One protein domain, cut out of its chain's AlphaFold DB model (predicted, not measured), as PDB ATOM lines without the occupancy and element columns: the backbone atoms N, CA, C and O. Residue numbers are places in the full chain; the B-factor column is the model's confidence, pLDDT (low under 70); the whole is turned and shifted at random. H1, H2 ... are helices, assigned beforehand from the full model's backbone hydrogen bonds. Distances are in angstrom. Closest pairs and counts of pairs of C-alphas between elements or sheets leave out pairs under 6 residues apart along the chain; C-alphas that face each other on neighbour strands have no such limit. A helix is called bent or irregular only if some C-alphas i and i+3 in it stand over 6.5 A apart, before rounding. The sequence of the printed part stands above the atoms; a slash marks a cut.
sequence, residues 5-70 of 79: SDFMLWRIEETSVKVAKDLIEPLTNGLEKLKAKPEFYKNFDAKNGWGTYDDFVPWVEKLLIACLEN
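AT A GLANCE: This is residues 5 to 70 of the 79 residues of an uncharacterized protein of marine sediment metagenome (UniProt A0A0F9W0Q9). Two long helices, H1 and H3, lie side by side and run opposite ways; the short helix H2 and a loop join them at one end. Before H1, residues 5 to 20 form a long stretch with no named element, looping out to one side of the helix pair. The printed part has 66 residues with three named helices, in the order H1, H2, H3, and no named strand; its class is all helix. It is only just compact, close to loose, with a radius of gyration of the C-alphas of 12.8 A, and its C-alphas span 34 by 23 by 18 A.

IN THESE COORDINATES: After residues 5 to 20, H1 covers residues 21 to 36, beginning at C-alpha 21 (4.566, 39.306, 17.566) and measuring 23.3 A from first to last C-alpha. H1 is irregular, but only just: C-alphas 22 and 25 are 6.9 A apart. H2, residues 38 to 42, measures 6.1 A. H3, residues 53 to 69, measures 24.3 A and ends at C-alpha 69 (10.945, 46.283, 16.206). H3 is neither bent nor irregular, but only just: C-alphas 55 and 58 are 6.1 A apart.

HOW THE PARTS SIT: H1 and H3 touch at a shallow tilt of 30 degrees, opposite ways; their closest C-alphas, those of Ile 24 and Leu 64, are 6.1 A apart. H2 only just touches H3, with 3 pairs of C-alphas within 8 A, and H3 takes part with residue 53 alone; the closest C-alphas, of Lys 42 and Tyr 53, are 5.6 A apart. H1 and H2 are close but not clearly touching: their closest C-alphas, of Leu 34 and Tyr 41, are 6.8 A apart. Every O i to N i+4 pair is within hydrogen-bond range in H2, against 10 of 12 in H1 and 12 of 13 in H3.

THE WHOLE: The two C-alphas farthest apart, those of Ser 16 and Lys 47, are 34.9 A apart. The printed part has no cut. The link from H1 to H2 is tight, with 1 residue, and that from H2 to H3 is short, with 10. The mean pLDDT of the printed part is 84.9; residues 5 to 17 are under 70.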
ATOM      1  N   SER A   5      -0.298  27.829   8.918       50.59
ATOM      2  CA  SER A   5       0.684  28.759   8.374       50.59
ATOM      3  C   SER A   5       0.279  29.405   7.036       50.59
ATOM      4  O   SER A   5       0.671  30.543   6.797       50.59
ATOM      5  N   ASP A   6      -0.554  28.763   6.207       49.31
ATOM      6  CA  ASP A   6      -0.949  29.301   4.888       49.31
ATOM      7  C   ASP A   6      -2.028  30.408   4.987       49.31
ATOM      8  O   ASP A   6      -2.127  31.302   4.147       49.31
ATOM      9  N   PHE A   7      -2.824  30.409   6.064       52.00
ATOM     10  CA  PHE A   7      -3.923  31.369   6.253       52.00
ATOM     11  C   PHE A   7      -3.477  32.723   6.819       52.00
ATOM     12  O   PHE A   7      -4.166  33.729   6.621       52.00
ATOM     13  N   MET A   8      -2.328  32.765   7.498       55.25
ATOM     14  CA  MET A   8      -1.894  33.928   8.279       55.25
ATOM     15  C   MET A   8      -1.503  35.146   7.437       55.25
ATOM     16  O   MET A   8      -1.474  36.244   7.972       55.25
ATOM     17  N   LEU A   9      -1.218  34.993   6.140       58.53
ATOM     18  CA  LEU A   9      -0.851  36.128   5.276       58.53
ATOM     19  C   LEU A   9      -2.046  36.718   4.509       58.53
ATOM     20  O   LEU A   9      -2.072  37.917   4.255       58.53
ATOM     21  N   TRP A  10      -3.048  35.905   4.157       61.50
ATOM     22  CA  TRP A  10      -4.140  36.311   3.252       61.50
ATOM     23  C   TRP A  10      -5.512  36.480   3.923       61.50
ATOM     24  O   TRP A  10      -6.404  37.130   3.360       61.50
ATOM     25  N   ARG A  11      -5.706  35.902   5.118       62.69
ATOM     26  CA  ARG A  11      -6.954  35.986   5.895       62.69
ATOM     27  C   ARG A  11      -6.672  36.257   7.374       62.69
ATOM     28  O   ARG A  11      -7.195  35.562   8.238       62.69
ATOM     29  N   ILE A  12      -5.868  37.285   7.663       64.50
ATOM     30  CA  ILE A  12      -5.535  37.693   9.043       64.50
ATOM     31  C   ILE A  12      -6.802  37.864   9.897       64.50
ATOM     32  O   ILE A  12      -6.835  37.384  11.026       64.50
ATOM     33  N   GLU A  13      -7.873  38.421   9.324       63.59
ATOM     34  CA  GLU A  13      -9.181  38.611   9.977       63.59
ATOM     35  C   GLU A  13      -9.842  37.319  10.495       63.59
ATOM     36  O   GLU A  13     -10.683  37.369  11.389       63.59
ATOM     37  N   GLU A  14      -9.465  36.156   9.960       64.00
ATOM     38  CA  GLU A  14      -9.984  34.839  10.361       64.00
ATOM     39  C   GLU A  14      -9.018  34.066  11.262       64.00
ATOM     40  O   GLU A  14      -9.299  32.940  11.674       64.00
ATOM     41  N   THR A  15      -7.881  34.674  11.592       63.94
ATOM     42  CA  THR A  15      -6.876  34.106  12.484       63.94
ATOM     43  C   THR A  15      -6.843  34.856  13.812       63.94
ATOM     44  O   THR A  15      -7.343  35.970  13.948       63.94
ATOM     45  N   SER A  16      -6.245  34.246  14.834       64.94
ATOM     46  CA  SER A  16      -6.015  34.920  16.121       64.94
ATOM     47  C   SER A  16      -4.847  35.916  16.090       64.94
ATOM     48  O   SER A  16      -4.569  36.525  17.117       64.94
ATOM     49  N   VAL A  17      -4.193  36.087  14.934       67.75
ATOM     50  CA  VAL A  17      -3.103  37.041  14.711       67.75
ATOM     51  C   VAL A  17      -3.686  38.447  14.751       67.75
ATOM     52  O   VAL A  17      -4.463  38.834  13.881       67.75
ATOM     53  N   LYS A  18      -3.324  39.215  15.776       75.81
ATOM     54  CA  LYS A  18      -3.776  40.609  15.929       75.81
ATOM     55  C   LYS A  18      -2.613  41.580  15.974       75.81
ATOM     56  O   LYS A  18      -2.779  42.745  15.618       75.81
ATOM     57  N   VAL A  19      -1.453  41.100  16.409       84.88
ATOM     58  CA  VAL A  19      -0.275  41.921  16.647       84.88
ATOM     59  C   VAL A  19       0.957  41.316  15.994       84.88
ATOM     60  O   VAL A  19       1.035  40.112  15.760       84.88
ATOM     61  N   ALA A  20       1.935  42.165  15.700       87.06
ATOM     62  CA  ALA A  20       3.149  41.800  14.989       87.06
ATOM     63  C   ALA A  20       3.904  40.606  15.583       87.06
ATOM     64  O   ALA A  20       4.431  39.790  14.827       87.06
ATOM     65  N   LYS A  21       3.913  40.449  16.913       88.62
ATOM     66  CA  LYS A  21       4.566  39.306  17.566       88.62
ATOM     67  C   LYS A  21       3.999  37.951  17.152       88.62
ATOM     68  O   LYS A  21       4.755  36.986  17.085       88.62
ATOM     69  N   ASP A  22       2.711  37.891  16.817       86.50
ATOM     70  CA  ASP A  22       2.045  36.656  16.401       86.50
ATOM     71  C   ASP A  22       2.572  36.175  15.032       86.50
ATOM     72  O   ASP A  22       2.473  34.993  14.709       86.50
ATOM     73  N   LEU A  23       3.163  37.077  14.233       86.12
ATOM     74  CA  LEU A  23       3.791  36.749  12.951       86.12
ATOM     75  C   LEU A  23       5.278  36.393  13.058       86.12
ATOM     76  O   LEU A  23       5.814  35.810  12.118       86.12
ATOM     77  N   ILE A  24       5.962  36.699  14.163       89.88
ATOM     78  CA  ILE A  24       7.420  36.511  14.267       89.88
ATOM     79  C   ILE A  24       7.801  35.038  14.081       89.88
ATOM     80  O   ILE A  24       8.647  34.719  13.245       89.88
ATOM     81  N   GLU A  25       7.165  34.135  14.828       89.69
ATOM     82  CA  GLU A  25       7.431  32.694  14.748       89.69
ATOM     83  C   GLU A  25       7.131  32.106  13.353       89.69
ATOM     84  O   GLU A  25       8.032  31.496  12.765       89.69
ATOM     85  N   PRO A  26       5.934  32.292  12.757       88.81
ATOM     86  CA  PRO A  26       5.647  31.742  11.435       88.81
ATOM     87  C   PRO A  26       6.522  32.358  10.335       88.81
ATOM     88  O   PRO A  26       6.964  31.624   9.448       88.81
ATOM     89  N   LEU A  27       6.832  33.661  10.395       90.44
ATOM     90  CA  LEU A  27       7.737  34.303   9.436       90.44
ATOM     91  C   LEU A  27       9.167  33.770   9.562       90.44
ATOM     92  O   LEU A  27       9.799  33.507   8.541       90.44
ATOM     93  N   THR A  28       9.659  33.550  10.783       92.50
ATOM     94  CA  THR A  28      10.992  32.972  11.018       92.50
ATOM     95  C   THR A  28      11.075  31.560  10.438       92.50
ATOM     96  O   THR A  28      11.933  31.284   9.601       92.50
ATOM     97  N   ASN A  29      10.115  30.698  10.783       92.00
ATOM     98  CA  ASN A  29      10.052  29.322  10.285       92.00
ATOM     99  C   ASN A  29       9.904  29.262   8.752       92.00
ATOM    100  O   ASN A  29      10.490  28.402   8.090       92.00
ATOM    101  N   GLY A  30       9.106  30.162   8.171       91.50
ATOM    102  CA  GLY A  30       8.948  30.279   6.723       91.50
ATOM    103  C   GLY A  30      10.241  30.719   6.035       91.50
ATOM    104  O   GLY A  30      10.652  30.112   5.046       91.50
ATOM    105  N   LEU A  31      10.916  31.726   6.589       93.56
ATOM    106  CA  LEU A  31      12.163  32.261   6.053       93.56
ATOM    107  C   LEU A  31      13.308  31.240   6.108       93.56
ATOM    108  O   LEU A  31      14.063  31.115   5.144       93.56
ATOM    109  N   GLU A  32      13.414  30.469   7.191       94.12
ATOM    110  CA  GLU A  32      14.377  29.368   7.292       94.12
ATOM    111  C   GLU A  32      14.144  28.312   6.209       94.12
ATOM    112  O   GLU A  32      15.091  27.894   5.540       94.12
ATOM    113  N   LYS A  33      12.884  27.924   5.970       93.06
ATOM    114  CA  LYS A  33      12.535  26.981   4.896       93.06
ATOM    115  C   LYS A  33      12.930  27.527   3.524       93.06
ATOM    116  O   LYS A  33      13.543  26.789   2.753       93.06
ATOM    117  N   LEU A  34      12.625  28.800   3.243       92.25
ATOM    118  CA  LEU A  34      12.989  29.468   1.987       92.25
ATOM    119  C   LEU A  34      14.502  29.414   1.754       92.25
ATOM    120  O   LEU A  34      14.954  28.918   0.721       92.25
ATOM    121  N   LYS A  35      15.284  29.833   2.756       92.56
ATOM    122  CA  LYS A  35      16.751  29.866   2.684       92.56
ATOM    123  C   LYS A  35      17.398  28.485   2.649       92.56
ATOM    124  O   LYS A  35      18.477  28.343   2.083       92.56
ATOM    125  N   ALA A  36      16.760  27.467   3.226       95.44
ATOM    126  CA  ALA A  36      17.275  26.103   3.213       95.44
ATOM    127  C   ALA A  36      17.168  25.430   1.834       95.44
ATOM    128  O   ALA A  36      17.899  24.475   1.569       95.44
ATOM    129  N   LYS A  37      16.251  25.879   0.963       93.75
ATOM    130  CA  LYS A  37      15.994  25.247  -0.346       93.75
ATOM    131  C   LYS A  37      15.807  26.269  -1.481       93.75
ATOM    132  O   LYS A  37      14.786  26.223  -2.169       93.75
ATOM    133  N   PRO A  38      16.780  27.160  -1.739       93.50
ATOM    134  CA  PRO A  38      16.628  28.246  -2.709       93.50
ATOM    135  C   PRO A  38      16.315  27.741  -4.123       93.50
ATOM    136  O   PRO A  38      15.409  28.254  -4.766       93.50
ATOM    137  N   GLU A  39      16.995  26.690  -4.596       93.81
ATOM    138  CA  GLU A  39      16.757  26.131  -5.938       93.81
ATOM    139  C   GLU A  39      15.349  25.553  -6.101       93.81
ATOM    140  O   GLU A  39      14.756  25.657  -7.170       93.81
ATOM    141  N   PHE A  40      14.787  24.972  -5.036       94.00
ATOM    142  CA  PHE A  40      13.411  24.484  -5.057       94.00
ATOM    143  C   PHE A  40      12.432  25.647  -5.221       94.00
ATOM    144  O   PHE A  40      11.537  25.566  -6.060       94.00
ATOM    145  N   TYR A  41      12.625  26.726  -4.455       91.88
ATOM    146  CA  TYR A  41      11.712  27.864  -4.463       91.88
ATOM    147  C   TYR A  41      11.840  28.750  -5.709       91.88
ATOM    148  O   TYR A  41      10.832  29.276  -6.169       91.88
ATOM    149  N   LYS A  42      13.027  28.830  -6.325       93.00
ATOM    150  CA  LYS A  42      13.227  29.514  -7.617       93.00
ATOM    151  C   LYS A  42      12.419  28.901  -8.764       93.00
ATOM    152  O   LYS A  42      12.123  29.582  -9.739       93.00
ATOM    153  N   ASN A  43      11.979  27.643  -8.649       93.38
ATOM    154  CA  ASN A  43      11.067  27.051  -9.639       93.38
ATOM    155  C   ASN A  43       9.678  27.713  -9.662       93.38
ATOM    156  O   ASN A  43       8.931  27.504 -10.618       93.38
ATOM    157  N   PHE A  44       9.319  28.484  -8.629       91.56
ATOM    158  CA  PHE A  44       8.064  29.236  -8.562       91.56
ATOM    159  C   PHE A  44       8.206  30.689  -9.036       91.56
ATOM    160  O   PHE A  44       7.223  31.427  -8.991       91.56
ATOM    161  N   ASP A  45       9.388  31.097  -9.509       92.12
ATOM    162  CA  ASP A  45       9.616  32.453  -9.999       92.12
ATOM    163  C   ASP A  45       8.676  32.780 -11.165       92.12
ATOM    164  O   ASP A  45       8.536  32.033 -12.142       92.12
ATOM    165  N   ALA A  46       8.018  33.935 -11.076       89.94
ATOM    166  CA  ALA A  46       7.115  34.377 -12.119       89.94
ATOM    167  C   ALA A  46       7.894  34.780 -13.381       89.94
ATOM    168  O   ALA A  46       8.839  35.567 -13.344       89.94
ATOM    169  N   LYS A  47       7.441  34.305 -14.548       89.31
ATOM    170  CA  LYS A  47       8.087  34.582 -15.849       89.31
ATOM    171  C   LYS A  47       8.107  36.063 -16.238       89.31
ATOM    172  O   LYS A  47       8.887  36.454 -17.098       89.31
ATOM    173  N   ASN A  48       7.222  36.866 -15.655       90.06
ATOM    174  CA  ASN A  48       7.165  38.311 -15.872       90.06
ATOM    175  C   ASN A  48       8.158  39.087 -14.984       90.06
ATOM    176  O   ASN A  48       8.199  40.310 -15.082       90.06
ATOM    177  N   GLY A  49       8.918  38.400 -14.122       84.50
ATOM    178  CA  GLY A  49       9.898  38.999 -13.219       84.50
ATOM    179  C   GLY A  49       9.305  39.660 -11.973       84.50
ATOM    180  O   GLY A  49      10.050  40.276 -11.226       84.50
ATOM    181  N   TRP A  50       7.994  39.555 -11.734       82.50
ATOM    182  CA  TRP A  50       7.361  40.104 -10.534       82.50
ATOM    183  C   TRP A  50       7.177  39.020  -9.479       82.50
ATOM    184  O   TRP A  50       6.431  38.069  -9.700       82.50
ATOM    185  N   GLY A  51       7.801  39.195  -8.313       83.56
ATOM    186  CA  GLY A  51       7.688  38.229  -7.219       83.56
ATOM    187  C   GLY A  51       8.563  37.004  -7.453       83.56
ATOM    188  O   GLY A  51       8.085  35.873  -7.402       83.56
ATOM    189  N   THR A  52       9.841  37.237  -7.745       93.12
ATOM    190  CA  THR A  52      10.850  36.175  -7.755       93.12
ATOM    191  C   THR A  52      11.306  35.860  -6.331       93.12
ATOM    192  O   THR A  52      11.116  36.659  -5.412       93.12
ATOM    193  N   TYR A  53      11.949  34.714  -6.131       93.06
ATOM    194  CA  TYR A  53      12.610  34.359  -4.880       93.06
ATOM    195  C   TYR A  53      13.560  35.467  -4.403       93.06
ATOM    196  O   TYR A  53      13.574  35.808  -3.219       93.06
ATOM    197  N   ASP A  54      14.322  36.045  -5.336       92.19
ATOM    198  CA  ASP A  54      15.314  37.078  -5.047       92.19
ATOM    199  C   ASP A  54      14.655  38.408  -4.613       92.19
ATOM    200  O   ASP A  54      15.256  39.154  -3.842       92.19
ATOM    201  N   ASP A  55      13.402  38.670  -5.007       91.31
ATOM    202  CA  ASP A  55      12.606  39.806  -4.510       91.31
ATOM    203  C   ASP A  55      11.885  39.484  -3.193       91.31
ATOM    204  O   ASP A  55      11.783  40.318  -2.288       91.31
ATOM    205  N   PHE A  56      11.356  38.264  -3.092       91.94
ATOM    206  CA  PHE A  56      10.468  37.855  -2.012       91.94
ATOM    207  C   PHE A  56      11.218  37.653  -0.696       91.94
ATOM    208  O   PHE A  56      10.762  38.126   0.345       91.94
ATOM    209  N   VAL A  57      12.387  37.006  -0.719       93.81
ATOM    210  CA  VAL A  57      13.150  36.725   0.508       93.81
ATOM    211  C   VAL A  57      13.563  38.009   1.242       93.81
ATOM    212  O   VAL A  57      13.242  38.117   2.430       93.81
ATOM    213  N   PRO A  58      14.167  39.023   0.588       94.06
ATOM    214  CA  PRO A  58      14.485  40.287   1.254       94.06
ATOM    215  C   PRO A  58      13.250  41.039   1.758       94.06
ATOM    216  O   PRO A  58      13.326  41.782   2.737       94.06
ATOM    217  N   TRP A  59      12.103  40.884   1.094       93.19
ATOM    218  CA  TRP A  59      10.850  41.477   1.553       93.19
ATOM    219  C   TRP A  59      10.357  40.823   2.853       93.19
ATOM    220  O   TRP A  59      10.039  41.536   3.805       93.19
ATOM    221  N   VAL A  60      10.377  39.486   2.934       93.00
ATOM    222  CA  VAL A  60      10.013  38.741   4.154       93.00
ATOM    223  C   VAL A  60      10.963  39.071   5.312       93.00
ATOM    224  O   VAL A  60      10.508  39.252   6.438       93.00
ATOM    225  N   GLU A  61      12.267  39.216   5.050       93.81
ATOM    226  CA  GLU A  61      13.247  39.646   6.062       93.81
ATOM    227  C   GLU A  61      12.916  41.019   6.647       93.81
ATOM    228  O   GLU A  61      12.907  41.191   7.866       93.81
ATOM    229  N   LYS A  62      12.608  41.994   5.785       94.06
ATOM    230  CA  LYS A  62      12.219  43.342   6.221       94.06
ATOM    231  C   LYS A  62      10.931  43.321   7.033       94.06
ATOM    232  O   LYS A  62      10.836  44.037   8.026       94.06
ATOM    233  N   LEU A  63       9.963  42.497   6.634       90.94
ATOM    234  CA  LEU A  63       8.718  42.332   7.377       90.94
ATOM    235  C   LEU A  63       8.977  41.746   8.771       90.94
ATOM    236  O   LEU A  63       8.475  42.280   9.756       90.94
ATOM    237  N   LEU A  64       9.806  40.703   8.870       93.19
ATOM    238  CA  LEU A  64      10.183  40.105  10.152       93.19
ATOM    239  C   LEU A  64      10.886  41.119  11.068       93.19
ATOM    240  O   LEU A  64      10.555  41.200  12.248       93.19
ATOM    241  N   ILE A  65      11.809  41.922  10.529       94.19
ATOM    242  CA  ILE A  65      12.472  42.998  11.283       94.19
ATOM    243  C   ILE A  65      11.445  44.018  11.780       94.19
ATOM    244  O   ILE A  65      11.437  44.332  12.967       94.19
ATOM    245  N   ALA A  66      10.530  44.474  10.922       92.06
ATOM    246  CA  ALA A  66       9.485  45.414  11.321       92.06
ATOM    247  C   ALA A  66       8.602  44.851  12.450       92.06
ATOM    248  O   ALA A  66       8.232  45.586  13.371       92.06
ATOM    249  N   CYS A  67       8.308  43.545  12.413       91.88
ATOM    250  CA  CYS A  67       7.573  42.866  13.474       91.88
ATOM    251  C   CYS A  67       8.371  42.755  14.782       91.88
ATOM    252  O   CYS A  67       7.792  42.912  15.855       91.88
ATOM    253  N   LEU A  68       9.682  42.508  14.707       91.44
ATOM    254  CA  LEU A  68      10.577  42.462  15.871       91.44
ATOM    255  C   LEU A  68      10.751  43.839  16.524       91.44
ATOM    256  O   LEU A  68      10.808  43.930  17.748       91.44
ATOM    257  N   GLU A  69      10.821  44.903  15.723       95.25
ATOM    258  CA  GLU A  69      10.945  46.283  16.206       95.25
ATOM    259  C   GLU A  69       9.647  46.795  16.841       95.25
ATOM    260  O   GLU A  69       9.689  47.596  17.773       95.25
ATOM    261  N   ASN A  70       8.491  46.326  16.362       92.81
ATOM    262  CA  ASN A  70       7.179  46.787  16.813       92.81
ATOM    263  C   ASN A  70       6.252  45.610  17.169       92.81
ATOM    264  O   ASN A  70       5.204  45.458  16.543       92.81
TER     265      ASN A  70